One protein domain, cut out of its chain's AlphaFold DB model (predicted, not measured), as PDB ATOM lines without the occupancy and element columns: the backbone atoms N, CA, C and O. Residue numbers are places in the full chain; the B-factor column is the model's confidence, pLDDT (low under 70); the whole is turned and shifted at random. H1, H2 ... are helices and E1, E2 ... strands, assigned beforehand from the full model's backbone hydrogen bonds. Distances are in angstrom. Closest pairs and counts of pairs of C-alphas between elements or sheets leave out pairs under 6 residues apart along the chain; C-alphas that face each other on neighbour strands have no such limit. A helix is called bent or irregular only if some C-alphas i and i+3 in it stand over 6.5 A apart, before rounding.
ATOM      1  N   ASN A   3     221.644 303.645 234.814       75.94
ATOM      2  CA  ASN A   3     221.527 303.027 236.124       75.94
ATOM      3  C   ASN A   3     220.451 301.940 236.055       75.94
ATOM      4  O   ASN A   3     219.273 302.229 236.167       75.94
ATOM      5  N   VAL A   4     220.810 300.687 235.822       80.31
ATOM      6  CA  VAL A   4     219.828 299.599 235.657       80.31
ATOM      7  C   VAL A   4     219.765 298.730 236.898       80.31
ATOM      8  O   VAL A   4     220.797 298.488 237.500       80.31
ATOM      9  N   LEU A   5     218.601 298.203 237.261       83.38
ATOM     10  CA  LEU A   5     218.524 297.128 238.249       83.38
ATOM     11  C   LEU A   5     218.658 295.792 237.525       83.38
ATOM     12  O   LEU A   5     217.765 295.434 236.761       83.38
ATOM     13  N   ILE A   6     219.748 295.064 237.768       84.00
ATOM     14  CA  ILE A   6     219.960 293.716 237.225       84.00
ATOM     15  C   ILE A   6     219.668 292.675 238.309       84.00
ATOM     16  O   ILE A   6     220.330 292.686 239.346       84.00
ATOM     17  N   SER A   7     218.717 291.775 238.049       85.50
ATOM     18  CA  SER A   7     218.443 290.585 238.866       85.50
ATOM     19  C   SER A   7     218.967 289.329 238.160       85.50
ATOM     20  O   SER A   7     218.763 289.175 236.955       85.50
ATOM     21  N   GLY A   8     219.640 288.451 238.910       80.38
ATOM     22  CA  GLY A   8     220.340 287.257 238.413       80.38
ATOM     23  C   GLY A   8     221.841 287.473 238.169       80.38
ATOM     24  O   GLY A   8     222.390 288.539 238.469       80.38
ATOM     25  N   THR A   9     222.534 286.441 237.689       76.50
ATOM     26  CA  THR A   9     223.992 286.445 237.524       76.50
ATOM     27  C   THR A   9     224.397 287.272 236.309       76.50
ATOM     28  O   THR A   9     224.045 286.968 235.173       76.50
ATOM     29  N   LYS A  10     225.184 288.325 236.546       67.75
ATOM     30  CA  LYS A  10     225.810 289.136 235.496       67.75
ATOM     31  C   LYS A  10     227.087 288.437 234.993       67.75
ATOM     32  O   LYS A  10     227.948 288.140 235.822       67.75
ATOM     33  N   PRO A  11     227.274 288.228 233.676       61.16
ATOM     34  CA  PRO A  11     228.534 287.732 233.131       61.16
ATOM     35  C   PRO A  11     229.713 288.656 233.474       61.16
ATOM     36  O   PRO A  11     229.606 289.880 233.357       61.16
ATOM     37  N   GLU A  12     230.860 288.070 233.836       56.41
ATOM     38  CA  GLU A  12     232.100 288.789 234.197       56.41
ATOM     39  C   GLU A  12     232.608 289.726 233.081       56.41
ATOM     40  O   GLU A  12     233.329 290.686 233.342       56.41
ATOM     41  N   ALA A  13     232.200 289.479 231.831       49.19
ATOM     42  CA  ALA A  13     232.669 290.177 230.637       49.19
ATOM     43  C   ALA A  13     232.093 291.593 230.428       49.19
ATOM     44  O   ALA A  13     232.575 292.313 229.550       49.19
ATOM     45  N   ILE A  14     231.095 292.037 231.206       52.09
ATOM     46  CA  ILE A  14     230.666 293.442 231.134       52.09
ATOM     47  C   ILE A  14     231.639 294.303 231.927       52.09
ATOM     48  O   ILE A  14     231.563 294.408 233.155       52.09
ATOM     49  N   THR A  15     232.517 294.973 231.190       48.91
ATOM     50  CA  THR A  15     233.468 295.947 231.719       48.91
ATOM     51  C   THR A  15     232.781 297.054 232.523       48.91
ATOM     52  O   THR A  15     231.650 297.478 232.251       48.91
ATOM     53  N   ALA A  16     233.494 297.550 233.538       45.12
ATOM     54  CA  ALA A  16     233.114 298.736 234.293       45.12
ATOM     55  C   ALA A  16     232.895 299.916 233.324       45.12
ATOM     56  O   ALA A  16     233.840 300.399 232.705       45.12
ATOM     57  N   GLY A  17     231.640 300.346 233.156       51.25
ATOM     58  CA  GLY A  17     231.274 301.487 232.305       51.25
ATOM     59  C   GLY A  17     230.039 301.302 231.417       51.25
ATOM     60  O   GLY A  17     229.501 302.300 230.939       51.25
ATOM     61  N   GLN A  18     229.550 300.074 231.203       55.97
ATOM     62  CA  GLN A  18     228.380 299.840 230.334       55.97
ATOM     63  C   GLN A  18     227.034 299.846 231.087       55.97
ATOM     64  O   GLN A  18     226.088 300.469 230.609       55.97
ATOM     65  N   LEU A  19     226.958 299.223 232.271       59.41
ATOM     66  CA  LEU A  19     225.776 299.135 233.149       59.41
ATOM     67  C   LEU A  19     226.236 299.109 234.622       59.41
ATOM     68  O   LEU A  19     227.211 298.414 234.923       59.41
ATOM     69  N   THR A  20     225.571 299.840 235.528       54.84
ATOM     70  CA  THR A  20     226.104 300.110 236.888       54.84
ATOM     71  C   THR A  20     225.294 299.600 238.083       54.84
ATOM     72  O   THR A  20     225.827 299.651 239.186       54.84
ATOM     73  N   GLY A  21     224.060 299.108 237.932       57.66
ATOM     74  CA  GLY A  21     223.290 298.619 239.083       57.66
ATOM     75  C   GLY A  21     223.312 297.098 239.183       57.66
ATOM     76  O   GLY A  21     222.565 296.373 238.528       57.66
ATOM     77  N   GLU A  22     224.208 296.604 240.026       55.97
ATOM     78  CA  GLU A  22     224.192 295.216 240.460       55.97
ATOM     79  C   GLU A  22     223.359 295.129 241.731       55.97
ATOM     80  O   GLU A  22     223.729 295.699 242.761       55.97
ATOM     81  N   ARG A  23     222.241 294.397 241.682       59.19
ATOM     82  CA  ARG A  23     221.657 293.926 242.926       59.19
ATOM     83  C   ARG A  23     220.991 292.577 242.811       59.19
ATOM     84  O   ARG A  23     219.925 292.415 242.230       59.19
ATOM     85  N   ARG A  24     221.602 291.624 243.501       58.88
ATOM     86  CA  ARG A  24     221.050 290.293 243.690       58.88
ATOM     87  C   ARG A  24     219.896 290.380 244.681       58.88
ATOM     88  O   ARG A  24     220.120 290.450 245.886       58.88
ATOM     89  N   HIS A  25     218.671 290.384 244.172       60.53
ATOM     90  CA  HIS A  25     217.564 289.842 244.944       60.53
ATOM     91  C   HIS A  25     217.693 288.324 244.853       60.53
ATOM     92  O   HIS A  25     217.694 287.761 243.758       60.53
ATOM     93  N   LYS A  26     217.970 287.695 245.992       62.50
ATOM     94  CA  LYS A  26     218.036 286.241 246.091       62.50
ATOM     95  C   LYS A  26     216.641 285.718 246.415       62.50
ATOM     96  O   LYS A  26     215.806 286.489 246.882       62.50
ATOM     97  N   LEU A  27     216.444 284.411 246.252       63.84
ATOM     98  CA  LEU A  27     215.256 283.744 246.778       63.84
ATOM     99  C   LEU A  27     215.081 284.125 248.253       63.84
ATOM    100  O   LEU A  27     216.071 284.263 248.973       63.84
ATOM    101  N   ILE A  28     213.841 284.263 248.723       65.62
ATOM    102  CA  ILE A  28     213.568 284.730 250.091       65.62
ATOM    103  C   ILE A  28     214.284 283.919 251.184       65.62
ATOM    104  O   ILE A  28     214.709 284.491 252.190       65.62
ATOM    105  N   GLY A  29     214.498 282.620 250.957       63.09
ATOM    106  CA  GLY A  29     215.235 281.746 251.878       63.09
ATOM    107  C   GLY A  29     216.733 282.050 251.969       63.09
ATOM    108  O   GLY A  29     217.356 281.741 252.977       63.09
ATOM    109  N   ASP A  30     217.296 282.708 250.958       70.31
ATOM    110  CA  ASP A  30     218.713 283.069 250.880       70.31
ATOM    111  C   ASP A  30     218.975 284.534 251.291       70.31
ATOM    112  O   ASP A  30     220.122 285.005 251.254       70.31
ATOM    113  N   LEU A  31     217.919 285.284 251.628       71.38
ATOM    114  CA  LEU A  31     218.011 286.655 252.124       71.38
ATOM    115  C   LEU A  31     218.366 286.664 253.623       71.38
ATOM    116  O   LEU A  31     217.805 285.855 254.375       71.38
ATOM    117  N   PRO A  32     219.230 287.600 254.078       75.94
ATOM    118  CA  PRO A  32     219.538 287.788 255.497       75.94
ATOM    119  C   PRO A  32     218.278 287.864 256.356       75.94
ATOM    120  O   PRO A  32     217.245 288.359 255.901       75.94
ATOM    121  N   GLU A  33     218.351 287.383 257.597       72.62
ATOM    122  CA  GLU A  33     217.205 287.420 258.510       72.62
ATOM    123  C   GLU A  33     216.657 288.830 258.689       72.62
ATOM    124  O   GLU A  33     215.449 288.980 258.660       72.62
ATOM    125  N   ASP A  34     217.505 289.853 258.765       74.75
ATOM    126  CA  ASP A  34     217.146 291.260 258.951       74.75
ATOM    127  C   ASP A  34     216.830 292.020 257.649       74.75
ATOM    128  O   ASP A  34     216.589 293.230 257.686       74.75
ATOM    129  N   TYR A  35     216.792 291.328 256.505       71.75
ATOM    130  CA  TYR A  35     216.516 291.942 255.209       71.75
ATOM    131  C   TYR A  35     215.125 292.587 255.174       71.75
ATOM    132  O   TYR A  35     214.118 291.965 255.521       71.75
ATOM    133  N   LYS A  36     215.076 293.832 254.695       72.12
ATOM    134  CA  LYS A  36     213.848 294.607 254.496       72.12
ATOM    135  C   LYS A  36     213.826 295.136 253.083       72.12
ATOM    136  O   LYS A  36     214.692 295.928 252.723       72.12
ATOM    137  N   PHE A  37     212.862 294.723 252.279       75.12
ATOM    138  CA  PHE A  37     212.773 295.159 250.889       75.12
ATOM    139  C   PHE A  37     212.731 296.693 250.749       75.12
ATOM    140  O   PHE A  37     213.309 297.231 249.809       75.12
ATOM    141  N   GLU A  38     212.114 297.407 251.691       70.19
ATOM    142  CA  GLU A  38     211.869 298.858 251.628       70.19
ATOM    143  C   GLU A  38     213.154 299.674 251.805       70.19
ATOM    144  O   GLU A  38     213.315 300.749 251.229       70.19
ATOM    145  N   THR A  39     214.082 299.179 252.627       73.44
ATOM    146  CA  THR A  39     215.385 299.824 252.849       73.44
ATOM    147  C   THR A  39     216.461 299.212 251.979       73.44
ATOM    148  O   THR A  39     217.384 299.902 251.550       73.44
ATOM    149  N   GLU A  40     216.323 297.917 251.707       75.50
ATOM    150  CA  GLU A  40     217.171 297.210 250.790       75.50
ATOM    151  C   GLU A  40     216.725 297.554 249.375       75.50
ATOM    152  O   GLU A  40     217.213 298.558 248.869       75.50
ATOM    153  N   LEU A  41     215.858 296.779 248.716       79.06
ATOM    154  CA  LEU A  41     215.608 296.807 247.266       79.06
ATOM    155  C   LEU A  41     214.943 298.078 246.716       79.06
ATOM    156  O   LEU A  41     215.406 298.628 245.711       79.06
ATOM    157  N   GLU A  42     213.887 298.557 247.360       77.75
ATOM    158  CA  GLU A  42     212.999 299.597 246.840       77.75
ATOM    159  C   GLU A  42     213.697 300.924 246.460       77.75
ATOM    160  O   GLU A  42     213.425 301.447 245.374       77.75
ATOM    161  N   PRO A  43     214.640 301.485 247.245       77.06
ATOM    162  CA  PRO A  43     215.325 302.732 246.896       77.06
ATOM    163  C   PRO A  43     216.117 302.624 245.585       77.06
ATOM    164  O   PRO A  43     216.223 303.587 244.819       77.06
ATOM    165  N   TYR A  44     216.630 301.430 245.282       76.56
ATOM    166  CA  TYR A  44     217.328 301.152 244.029       76.56
ATOM    167  C   TYR A  44     216.334 300.996 242.886       76.56
ATOM    168  O   TYR A  44     216.553 301.541 241.809       76.56
ATOM    169  N   MET A  45     215.197 300.337 243.128       81.19
ATOM    170  CA  MET A  45     214.110 300.282 242.148       81.19
ATOM    171  C   MET A  45     213.613 301.678 241.786       81.19
ATOM    172  O   MET A  45     213.327 301.928 240.619       81.19
ATOM    173  N   ARG A  46     213.547 302.604 242.750       82.00
ATOM    174  CA  ARG A  46     213.148 304.004 242.538       82.00
ATOM    175  C   ARG A  46     214.165 304.791 241.715       82.00
ATOM    176  O   ARG A  46     213.741 305.538 240.836       82.00
ATOM    177  N   SER A  47     215.462 304.591 241.943       78.06
ATOM    178  CA  SER A  47     216.535 305.306 241.230       78.06
ATOM    179  C   SER A  47     216.969 304.670 239.904       78.06
ATOM    180  O   SER A  47     217.668 305.323 239.133       78.06
ATOM    181  N   ALA A  48     216.581 303.421 239.626       81.50
ATOM    182  CA  ALA A  48     216.915 302.745 238.376       81.50
ATOM    183  C   ALA A  48     216.214 303.384 237.163       81.50
ATOM    184  O   ALA A  48     215.070 303.811 237.255       81.50
ATOM    185  N   ASP A  49     216.866 303.383 236.012       80.50
ATOM    186  CA  ASP A  49     216.335 303.787 234.714       80.50
ATOM    187  C   ASP A  49     215.587 302.641 234.022       80.50
ATOM    188  O   ASP A  49     214.713 302.895 233.203       80.50
ATOM    189  N   ALA A  50     215.921 301.384 234.336       86.62
ATOM    190  CA  ALA A  50     215.309 300.181 233.766       86.62
ATOM    191  C   ALA A  50     215.497 298.952 234.672       86.62
ATOM    192  O   ALA A  50     216.408 298.913 235.504       86.62
ATOM    193  N   TYR A  51     214.669 297.931 234.452       89.00
ATOM    194  CA  TYR A  51     214.793 296.597 235.038       89.00
ATOM    195  C   TYR A  51     215.380 295.627 234.021       89.00
ATOM    196  O   TYR A  51     214.940 295.586 232.875       89.00
ATOM    197  N   VAL A  52     216.349 294.826 234.448       90.06
ATOM    198  CA  VAL A  52     217.019 293.818 233.628       90.06
ATOM    199  C   VAL A  52     216.981 292.491 234.376       90.06
ATOM    200  O   VAL A  52     217.434 292.393 235.515       90.06
ATOM    201  N   PHE A  53     216.442 291.465 233.734       91.44
ATOM    202  CA  PHE A  53     216.284 290.135 234.310       91.44
ATOM    203  C   PHE A  53     217.100 289.127 233.507       91.44
ATOM    204  O   PHE A  53     216.856 288.920 232.315       91.44
ATOM    205  N   MET A  54     218.091 288.534 234.168       90.06
ATOM    206  CA  MET A  54     218.903 287.441 233.636       90.06
ATOM    207  C   MET A  54     218.137 286.112 233.720       90.06
ATOM    208  O   MET A  54     217.225 286.002 234.537       90.06
ATOM    209  N   PRO A  55     218.503 285.074 232.943       90.56
ATOM    210  CA  PRO A  55     217.795 283.788 232.952       90.56
ATOM    211  C   PRO A  55     217.613 283.140 234.338       90.56
ATOM    212  O   PRO A  55     216.633 282.430 234.552       90.56
ATOM    213  N   ASP A  56     218.535 283.388 235.268       86.62
ATOM    214  CA  ASP A  56     218.541 282.900 236.653       86.62
ATOM    215  C   ASP A  56     218.022 283.932 237.676       86.62
ATOM    216  O   ASP A  56     218.210 283.760 238.881       86.62
ATOM    217  N   ALA A  57     217.386 285.015 237.218       87.75
ATOM    218  CA  ALA A  57     216.809 286.040 238.080       87.75
ATOM    219  C   ALA A  57     215.747 285.480 239.029       87.75
ATOM    220  O   ALA A  57     215.097 284.480 238.724       87.75
ATOM    221  N   ASP A  58     215.501 286.186 240.139       86.50
ATOM    222  CA  ASP A  58     214.382 285.851 241.023       86.50
ATOM    223  C   ASP A  58     213.049 285.883 240.240       86.50
ATOM    224  O   ASP A  58     212.643 286.953 239.757       86.50
ATOM    225  N   PRO A  59     212.354 284.734 240.114       90.62
ATOM    226  CA  PRO A  59     211.129 284.648 239.334       90.62
ATOM    227  C   PRO A  59     209.982 285.469 239.919       90.62
ATOM    228  O   PRO A  59     209.168 286.000 239.161       90.62
ATOM    229  N   LEU A  60     209.911 285.582 241.249       88.69
ATOM    230  CA  LEU A  60     208.885 286.365 241.921       88.69
ATOM    231  C   LEU A  60     209.096 287.847 241.630       88.69
ATOM    232  O   LEU A  60     208.156 288.502 241.198       88.69
ATOM    233  N   LEU A  61     210.319 288.366 241.780       86.62
ATOM    234  CA  LEU A  61     210.606 289.772 241.475       86.62
ATOM    235  C   LEU A  61     210.302 290.105 240.008       86.62
ATOM    236  O   LEU A  61     209.678 291.129 239.725       86.62
ATOM    237  N   ALA A  62     210.719 289.235 239.085       91.25
ATOM    238  CA  ALA A  62     210.461 289.404 237.660       91.25
ATOM    239  C   ALA A  62     208.959 289.474 237.357       91.25
ATOM    240  O   ALA A  62     208.511 290.403 236.684       91.25
ATOM    241  N   MET A  63     208.166 288.536 237.885       92.88
ATOM    242  CA  MET A  63     206.716 288.546 237.686       92.88
ATOM    243  C   MET A  63     206.045 289.731 238.396       92.88
ATOM    244  O   MET A  63     205.183 290.380 237.805       92.88
ATOM    245  N   SER A  64     206.468 290.067 239.618       87.50
ATOM    246  CA  SER A  64     205.953 291.208 240.384       87.50
ATOM    247  C   SER A  64     206.144 292.528 239.640       87.50
ATOM    248  O   SER A  64     205.211 293.320 239.593       87.50
ATOM    249  N   VAL A  65     207.296 292.760 238.994       87.69
ATOM    250  CA  VAL A  65     207.505 293.962 238.164       87.69
ATOM    251  C   VAL A  65     206.512 294.012 236.997       87.69
ATOM    252  O   VAL A  65     205.932 295.068 236.740       87.69
ATOM    253  N   LEU A  66     206.269 292.888 236.311       89.44
ATOM    254  CA  LEU A  66     205.310 292.832 235.199       89.44
ATOM    255  C   LEU A  66     203.870 293.084 235.660       89.44
ATOM    256  O   LEU A  66     203.116 293.766 234.968       89.44
ATOM    257  N   VAL A  67     203.477 292.547 236.819       85.88
ATOM    258  CA  VAL A  67     202.141 292.766 237.391       85.88
ATOM    259  C   VAL A  67     201.990 294.204 237.888       85.88
ATOM    260  O   VAL A  67     201.019 294.876 237.540       85.88
ATOM    261  N   ALA A  68     202.962 294.714 238.641       80.81
ATOM    262  CA  ALA A  68     202.915 296.054 239.213       80.81
ATOM    263  C   ALA A  68     202.911 297.146 238.135       80.81
ATOM    264  O   ALA A  68     202.164 298.110 238.255       80.81
ATOM    265  N   LYS A  69     203.633 296.963 237.020       80.81
ATOM    266  CA  LYS A  69     203.585 297.887 235.871       80.81
ATOM    267  C   LYS A  69     202.167 298.072 235.304       80.81
ATOM    268  O   LYS A  69     201.876 299.124 234.745       80.81
ATOM    269  N   ARG A  70     201.292 297.073 235.452       77.19
ATOM    270  CA  ARG A  70     199.908 297.090 234.946       77.19
ATOM    271  C   ARG A  70     198.925 297.703 235.936       77.19
ATOM    272  O   ARG A  70     197.992 298.386 235.528       77.19
ATOM    273  N   ILE A  71     199.116 297.427 237.224       71.50
ATOM    274  CA  ILE A  71     198.197 297.853 238.291       71.50
ATOM    275  C   ILE A  71     198.586 299.234 238.840       71.50
ATOM    276  O   ILE A  71     197.732 299.983 239.304       71.50
ATOM    277  N   GLU A  72     199.868 299.592 238.764       71.00
ATOM    278  CA  GLU A  72     200.437 300.820 239.320       71.00
ATOM    279  C   GLU A  72     201.316 301.580 238.298       71.00
ATOM    280  O   GLU A  72     202.488 301.867 238.577       71.00
ATOM    281  N   PRO A  73     200.788 301.930 237.107       68.12
ATOM    282  CA  PRO A  73     201.569 302.553 236.032       68.12
ATOM    283  C   PRO A  73     202.107 303.955 236.380       68.12
ATOM    284  O   PRO A  73     203.041 304.431 235.737       68.12
ATOM    285  N   ASP A  74     201.577 304.600 237.417       66.25
ATOM    286  CA  ASP A  74     201.988 305.937 237.870       66.25
ATOM    287  C   ASP A  74     203.056 305.888 238.971       66.25
ATOM    288  O   ASP A  74     203.115 306.734 239.860       66.25
ATOM    289  N   THR A  75     203.905 304.864 238.968       70.75
ATOM    290  CA  THR A  75     204.931 304.662 239.999       70.75
ATOM    291  C   THR A  75     206.279 304.287 239.383       70.75
ATOM    292  O   THR A  75     206.449 304.248 238.163       70.75
ATOM    293  N   TYR A  76     207.263 303.964 240.231       70.06
ATOM    294  CA  TYR A  76     208.565 303.485 239.776       70.06
ATOM    295  C   TYR A  76     208.487 302.154 239.007       70.06
ATOM    296  O   TYR A  76     209.443 301.834 238.310       70.06
ATOM    297  N   TRP A  77     207.367 301.425 239.071       77.31
ATOM    298  CA  TRP A  77     207.133 300.197 238.306       77.31
ATOM    299  C   TRP A  77     207.062 300.431 236.794       77.31
ATOM    300  O   TRP A  77     207.365 299.532 236.007       77.31
ATOM    301  N   ASN A  78     206.709 301.642 236.355       80.62
ATOM    302  CA  ASN A  78     206.548 301.953 234.941       80.62
ATOM    303  C   ASN A  78     207.863 302.329 234.252       80.62
ATOM    304  O   ASN A  78     207.990 303.378 233.637       80.62
ATOM    305  N   LYS A  79     208.847 301.439 234.331       85.31
ATOM    306  CA  LYS A  79     210.153 301.588 233.676       85.31
ATOM    307  C   LYS A  79     210.310 300.571 232.543       85.31
ATOM    308  O   LYS A  79     209.502 299.637 232.456       85.31
ATOM    309  N   PRO A  80     211.293 300.750 231.644       89.38
ATOM    310  CA  PRO A  80     211.679 299.721 230.691       89.38
ATOM    311  C   PRO A  80     212.020 298.416 231.420       89.38
ATOM    312  O   PRO A  80     212.769 298.425 232.396       89.38
ATOM    313  N   VAL A  81     211.472 297.303 230.935       92.06
ATOM    314  CA  VAL A  81     211.770 295.951 231.426       92.06
ATOM    315  C   VAL A  81     212.465 295.189 230.310       92.06
ATOM    316  O   VAL A  81     211.947 295.103 229.197       92.06
ATOM    317  N   VAL A  82     213.636 294.635 230.604       93.19
ATOM    318  CA  VAL A  82     214.453 293.885 229.656       93.19
ATOM    319  C   VAL A  82     214.698 292.489 230.206       93.19
ATOM    320  O   VAL A  82     215.284 292.332 231.273       93.19
ATOM    321  N   PHE A  83     214.285 291.468 229.466       94.81
ATOM    322  CA  PHE A  83     214.680 290.090 229.738       94.81
ATOM    323  C   PHE A  83     215.860 289.714 228.851       94.81
ATOM    324  O   PHE A  83     215.848 289.968 227.645       94.81
ATOM    325  N   VAL A  84     216.878 289.105 229.450       93.19
ATOM    326  CA  VAL A  84     218.059 288.630 228.734       93.19
ATOM    327  C   VAL A  84     217.870 287.161 228.376       93.19
ATOM    328  O   VAL A  84     217.525 286.335 229.218       93.19
ATOM    329  N   GLU A  85     218.099 286.843 227.107       93.81
ATOM    330  CA  GLU A  85     218.125 285.484 226.577       93.81
ATOM    331  C   GLU A  85     219.541 285.163 226.092       93.81
ATOM    332  O   GLU A  85     220.050 285.813 225.177       93.81
ATOM    333  N   GLU A  86     220.167 284.158 226.703       87.44
ATOM    334  CA  GLU A  86     221.525 283.707 226.380       87.44
ATOM    335  C   GLU A  86     221.489 282.358 225.654       87.44
ATOM    336  O   GLU A  86     220.613 281.525 225.900       87.44
ATOM    337  N   ASP A  87     222.423 282.148 224.724       85.81
ATOM    338  CA  ASP A  87     222.582 280.900 223.959       85.81
ATOM    339  C   ASP A  87     221.295 280.399 223.278       85.81
ATOM    340  O   ASP A  87     221.032 279.198 223.178       85.81
ATOM    341  N   GLY A  88     220.438 281.328 222.843       82.44
ATOM    342  CA  GLY A  88     219.148 281.011 222.224       82.44
ATOM    343  C   GLY A  88     218.111 280.411 223.182       82.44
ATOM    344  O   GLY A  88     217.034 280.007 222.734       82.44
ATOM    345  N   LYS A  89     218.394 280.356 224.489       89.00
ATOM    346  CA  LYS A  89     217.443 279.904 225.502       89.00
ATOM    347  C   LYS A  89     216.490 281.024 225.864       89.00
ATOM    348  O   LYS A  89     216.883 282.159 226.116       89.00
ATOM    349  N   ARG A  90     215.215 280.661 225.930       94.06
ATOM    350  CA  ARG A  90     214.154 281.579 226.313       94.06
ATOM    351  C   ARG A  90     214.205 281.910 227.797       94.06
ATOM    352  O   ARG A  90     214.393 281.003 228.607       94.06
ATOM    353  N   HIS A  91     213.961 283.169 228.152       96.50
ATOM    354  CA  HIS A  91     213.867 283.554 229.557       96.50
ATOM    355  C   HIS A  91     212.591 282.937 230.166       96.50
ATOM    356  O   HIS A  91     211.506 283.172 229.624       96.50
ATOM    357  N   PRO A  92     212.662 282.189 231.288       96.50
ATOM    358  CA  PRO A  92     211.515 281.445 231.818       96.50
ATOM    359  C   PRO A  92     210.277 282.309 232.100       96.50
ATOM    360  O   PRO A  92     209.180 281.969 231.666       96.50
ATOM    361  N   ILE A  93     210.454 283.461 232.761       97.06
ATOM    362  CA  ILE A  93     209.341 284.378 233.076       97.06
ATOM    363  C   ILE A  93     208.778 285.096 231.843       97.06
ATOM    364  O   ILE A  93     207.561 285.213 231.725       97.06
ATOM    365  N   ALA A  94     209.620 285.515 230.892       96.88
ATOM    366  CA  ALA A  94     209.143 286.085 229.632       96.88
ATOM    367  C   ALA A  94     208.310 285.062 228.840       96.88
ATOM    368  O   ALA A  94     207.227 285.386 228.359       96.88
ATOM    369  N   ALA A  95     208.775 283.808 228.770       97.31
ATOM    370  CA  ALA A  95     208.053 282.719 228.115       97.31
ATOM    371  C   ALA A  95     206.716 282.403 228.797       97.31
ATOM    372  O   ALA A  95     205.720 282.192 228.109       97.31
ATOM    373  N   LEU A  96     206.680 282.417 230.132       97.38
ATOM    374  CA  LEU A  96     205.441 282.289 230.897       97.38
ATOM    375  C   LEU A  96     204.467 283.431 230.583       97.38
ATOM    376  O   LEU A  96     203.301 283.178 230.298       97.38
ATOM    377  N   PHE A  97     204.923 284.685 230.606       96.12
ATOM    378  CA  PHE A  97     204.051 285.823 230.316       96.12
ATOM    379  C   PHE A  97     203.498 285.773 228.886       96.12
ATOM    380  O   PHE A  97     202.327 286.073 228.665       96.12
ATOM    381  N   GLU A  98     204.313 285.367 227.912       95.69
ATOM    382  CA  GLU A  98     203.863 285.166 226.534       95.69
ATOM    383  C   GLU A  98     202.816 284.062 226.399       95.69
ATOM    384  O   GLU A  98     201.833 284.270 225.693       95.69
ATOM    385  N   ASP A  99     202.990 282.923 227.074       95.62
ATOM    386  CA  ASP A  99     201.996 281.841 227.089       95.62
ATOM    387  C   ASP A  99     200.666 282.323 227.695       95.62
ATOM    388  O   ASP A  99     199.606 282.163 227.086       95.62
ATOM    389  N   LEU A 100     200.720 283.027 228.831       94.12
ATOM    390  CA  LEU A 100     199.539 283.637 229.448       94.12
ATOM    391  C   LEU A 100     198.868 284.656 228.512       94.12
ATOM    392  O   LEU A 100     197.644 284.663 228.378       94.12
ATOM    393  N   SER A 101     199.648 285.500 227.831       91.94
ATOM    394  CA  SER A 101     199.130 286.478 226.867       91.94
ATOM    395  C   SER A 101     198.488 285.799 225.652       91.94
ATOM    396  O   SER A 101     197.366 286.140 225.283       91.94
ATOM    397  N   ALA A 102     199.126 284.768 225.086       92.88
ATOM    398  CA  ALA A 102     198.598 283.996 223.960       92.88
ATOM    399  C   ALA A 102     197.269 283.293 224.292       92.88
ATOM    400  O   ALA A 102     196.425 283.111 223.416       92.88
ATOM    401  N   ARG A 103     197.056 282.950 225.567       90.00
ATOM    402  CA  ARG A 103     195.809 282.365 226.088       90.00
ATOM    403  C   ARG A 103     194.734 283.405 226.438       90.00
ATOM    404  O   ARG A 103     193.636 283.028 226.853       90.00
ATOM    405  N   GLY A 104     195.027 284.697 226.281       88.19
ATOM    406  CA  GLY A 104     194.129 285.801 226.633       88.19
ATOM    407  C   GLY A 104     194.038 286.079 228.138       88.19
ATOM    408  O   GLY A 104     193.072 286.682 228.596       88.19
ATOM    409  N   LEU A 105     195.025 285.627 228.918       87.44
ATOM    410  CA  LEU A 105     195.110 285.797 230.377       87.44
ATOM    411  C   LEU A 105     196.003 286.991 230.781       87.44
ATOM    412  O   LEU A 105     196.217 287.259 231.967       87.44
ATOM    413  N   ALA A 106     196.484 287.746 229.793       83.12
ATOM    414  CA  ALA A 106     197.027 289.093 229.928       83.12
ATOM    415  C   ALA A 106     196.363 289.999 228.877       83.12
ATOM    416  O   ALA A 106     196.114 289.552 227.759       83.12
ATOM    417  N   LYS A 107     196.041 291.248 229.241       78.88
ATOM    418  CA  LYS A 107     195.388 292.195 228.315       78.88
ATOM    419  C   LYS A 107     196.403 292.796 227.340       78.88
ATOM    420  O   LYS A 107     196.090 293.041 226.182       78.88
ATOM    421  N   GLU A 108     197.601 293.038 227.847       81.69
ATOM    422  CA  GLU A 108     198.724 293.676 227.187       81.69
ATOM    423  C   GLU A 108     199.504 292.652 226.364       81.69
ATOM    424  O   GLU A 108     199.657 291.482 226.747       81.69
ATOM    425  N   LYS A 109     200.040 293.102 225.230       86.62
ATOM    426  CA  LYS A 109     200.928 292.269 224.419       86.62
ATOM    427  C   LYS A 109     202.316 292.231 225.058       86.62
ATOM    428  O   LYS A 109     202.767 293.249 225.574       86.62
ATOM    429  N   PRO A 110     203.067 291.122 224.946       90.06
ATOM    430  CA  PRO A 110     204.405 291.011 225.531       90.06
ATOM    431  C   PRO A 110     205.338 292.177 225.160       90.06
ATOM    432  O   PRO A 110     205.981 292.752 226.032       90.06
ATOM    433  N   ALA A 111     205.314 292.603 223.891       87.50
ATOM    434  CA  ALA A 111     206.124 293.715 223.379       87.50
ATOM    435  C   ALA A 111     205.762 295.101 223.955       87.50
ATOM    436  O   ALA A 111     206.549 296.034 223.821       87.50
ATOM    437  N   GLU A 112     204.588 295.255 224.573       85.38
ATOM    438  CA  GLU A 112     204.172 296.488 225.260       85.38
ATOM    439  C   GLU A 112     204.685 296.524 226.708       85.38
ATOM    440  O   GLU A 112     204.781 297.591 227.314       85.38
ATOM    441  N   VAL A 113     205.020 295.359 227.274       86.62
ATOM    442  CA  VAL A 113     205.357 295.211 228.696       86.62
ATOM    443  C   VAL A 113     206.862 295.061 228.905       86.62
ATOM    444  O   VAL A 113     207.402 295.623 229.859       86.62
ATOM    445  N   PHE A 114     207.549 294.336 228.021       93.00
ATOM    446  CA  PHE A 114     208.987 294.106 228.113       93.00
ATOM    447  C   PHE A 114     209.647 293.967 226.738       93.00
ATOM    448  O   PHE A 114     208.999 293.760 225.716       93.00
ATOM    449  N   THR A 115     210.976 294.049 226.720       93.50
ATOM    450  CA  THR A 115     211.807 293.761 225.545       93.50
ATOM    451  C   THR A 115     212.758 292.601 225.823       93.50
ATOM    452  O   THR A 115     213.168 292.382 226.961       93.50
ATOM    453  N   ILE A 116     213.125 291.858 224.778       94.25
ATOM    454  CA  ILE A 116     214.128 290.792 224.846       94.25
ATOM    455  C   ILE A 116     215.474 291.312 224.335       94.25
ATOM    456  O   ILE A 116     215.550 291.839 223.224       94.25
ATOM    457  N   ALA A 117     216.538 291.109 225.109       92.75
ATOM    458  CA  ALA A 117     217.921 291.293 224.679       92.75
ATOM    459  C   ALA A 117     218.572 289.922 224.427       92.75
ATOM    460  O   ALA A 117     218.523 289.046 225.292       92.75
ATOM    461  N   LYS A 118     219.190 289.719 223.254       91.69
ATOM    462  CA  LYS A 118     219.858 288.453 222.880       91.69
ATOM    463  C   LYS A 118     221.302 288.421 223.377       91.69
ATOM    464  O   LYS A 118     222.232 288.260 222.592       91.69
ATOM    465  N   GLY A 119     221.460 288.652 224.671       87.94
ATOM    466  CA  GLY A 119     222.743 288.866 225.318       87.94
ATOM    467  C   GLY A 119     222.763 290.170 226.101       87.94
ATOM    468  O   GLY A 119     222.071 291.145 225.784       87.94
ATOM    469  N   ILE A 120     223.544 290.166 227.173       82.44
ATOM    470  CA  ILE A 120     223.626 291.290 228.101       82.44
ATOM    471  C   ILE A 120     224.314 292.524 227.477       82.44
ATOM    472  O   ILE A 120     224.045 293.659 227.865       82.44
ATOM    473  N   ASP A 121     225.139 292.319 226.450       83.81
ATOM    474  CA  ASP A 121     225.778 293.350 225.626       83.81
ATOM    475  C   ASP A 121     224.761 294.201 224.844       83.81
ATOM    476  O   ASP A 121     224.979 295.394 224.632       83.81
ATOM    477  N   GLN A 122     223.606 293.625 224.492       87.06
ATOM    478  CA  GLN A 122     222.539 294.322 223.765       87.06
ATOM    479  C   GLN A 122     221.628 295.160 224.669       87.06
ATOM    480  O   GLN A 122     220.876 295.999 224.174       87.06
ATOM    481  N   VAL A 123     221.681 294.966 225.991       84.75
ATOM    482  CA  VAL A 123     220.760 295.607 226.946       84.75
ATOM    483  C   VAL A 123     220.807 297.129 226.843       84.75
ATOM    484  O   VAL A 123     219.762 297.775 226.826       84.75
ATOM    485  N   ARG A 124     222.000 297.722 226.713       79.75
ATOM    486  CA  ARG A 124     222.145 299.183 226.599       79.75
ATOM    487  C   ARG A 124     221.447 299.722 225.353       79.75
ATOM    488  O   ARG A 124     220.741 300.726 225.425       79.75
ATOM    489  N   ASP A 125     221.653 299.059 224.224       82.56
ATOM    490  CA  ASP A 125     221.093 299.484 222.945       82.56
ATOM    491  C   ASP A 125     219.575 299.252 222.903       82.56
ATOM    492  O   ASP A 125     218.855 300.010 222.256       82.56
ATOM    493  N   VAL A 126     219.073 298.242 223.622       83.06
ATOM    494  CA  VAL A 126     217.638 298.014 223.839       83.06
ATOM    495  C   VAL A 126     217.031 299.125 224.696       83.06
ATOM    496  O   VAL A 126     216.055 299.735 224.273       83.06
ATOM    497  N   ILE A 127     217.628 299.447 225.849       81.31
ATOM    498  CA  ILE A 127     217.139 300.510 226.744       81.31
ATOM    499  C   ILE A 127     217.147 301.865 226.035       81.31
ATOM    500  O   ILE A 127     216.169 302.598 226.121       81.31
ATOM    501  N   GLY A 128     218.208 302.182 225.284       74.88
ATOM    502  CA  GLY A 128     218.322 303.447 224.552       74.88
ATOM    503  C   GLY A 128     217.260 303.656 223.463       74.88
ATOM    504  O   GLY A 128     217.076 304.783 223.011       74.88
TER     505      GLY A 128
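AT A GLANCE: This is residues 3 to 128 of the 394 residues of a protein of Alphaproteobacteria bacterium (UniProt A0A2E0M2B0). A small, twisted sheet of four short parallel strands, E1 E2 E3 E4 in that order across it, forms the middle of three layers, with H1 and H2 on one face and H5 on the other. H3 and H4 sit beyond one side of this core, and in the long link from E1 to H1 residues 29 to 36 stick out. The printed part has 126 residues, under half in named elements, in the order E1 H1 E2 H2 E3 H3 H4 E4 H5, class mixed. It is compact, with a radius of gyration of the C-alphas of 14.2 A and spans of 39 by 31 by 28 A.

IN THESE COORDINATES: E1, residues 4 to 7, begins at C-alpha 4 (219.828, 299.599, 235.657). H1 is residues 42 to 47, E2 50 to 53, H2 59 to 71 (18.5 A long), E3 81 to 84, H3 92 to 102 (15.3 A), H4 110 to 113 and E4 115 to 117. H5, 120 to 127, ends at C-alpha 127 (217.139, 300.510, 226.744); it is only just irregular, C-alphas 121 and 124 being 6.9 A apart.

HOW THE PARTS SIT: Three strand-helix-strand units, parallel neighbour strands joined through helices, have right-handed crossovers: E1 H1 E2, E2 H2 E3 and E3 H3 H4 E4. N 5 and O 50 are 2.9 A apart, N 82 and O 51 2.8 A, N 115 and O 81 2.9 A, within hydrogen-bond range. H5 lies over E3 at a height over the sheet of 8.1 A; the closest C-alphas, Val 84 and Ile 120, are 6.2 A apart. H2 is on the opposite face. H3 only grazes the sheet, with residues 92 to 94. H3 touches H4, closest C-alphas Glu 98 and Pro 110, 6.0 A. Every O i to N i+4 pair is within hydrogen-bond range in H1 and H3, 8 of 9 in H2 and 2 of 4 in H5; H4 is too short for one.

THE WHOLE: The C-alphas farthest apart, Ala 16 and Gly 104, are 41.8 A apart. The printed part has no cut; the E1 to H1 link is long. Residues 10 to 29 and 73 to 74 have pLDDT under 70.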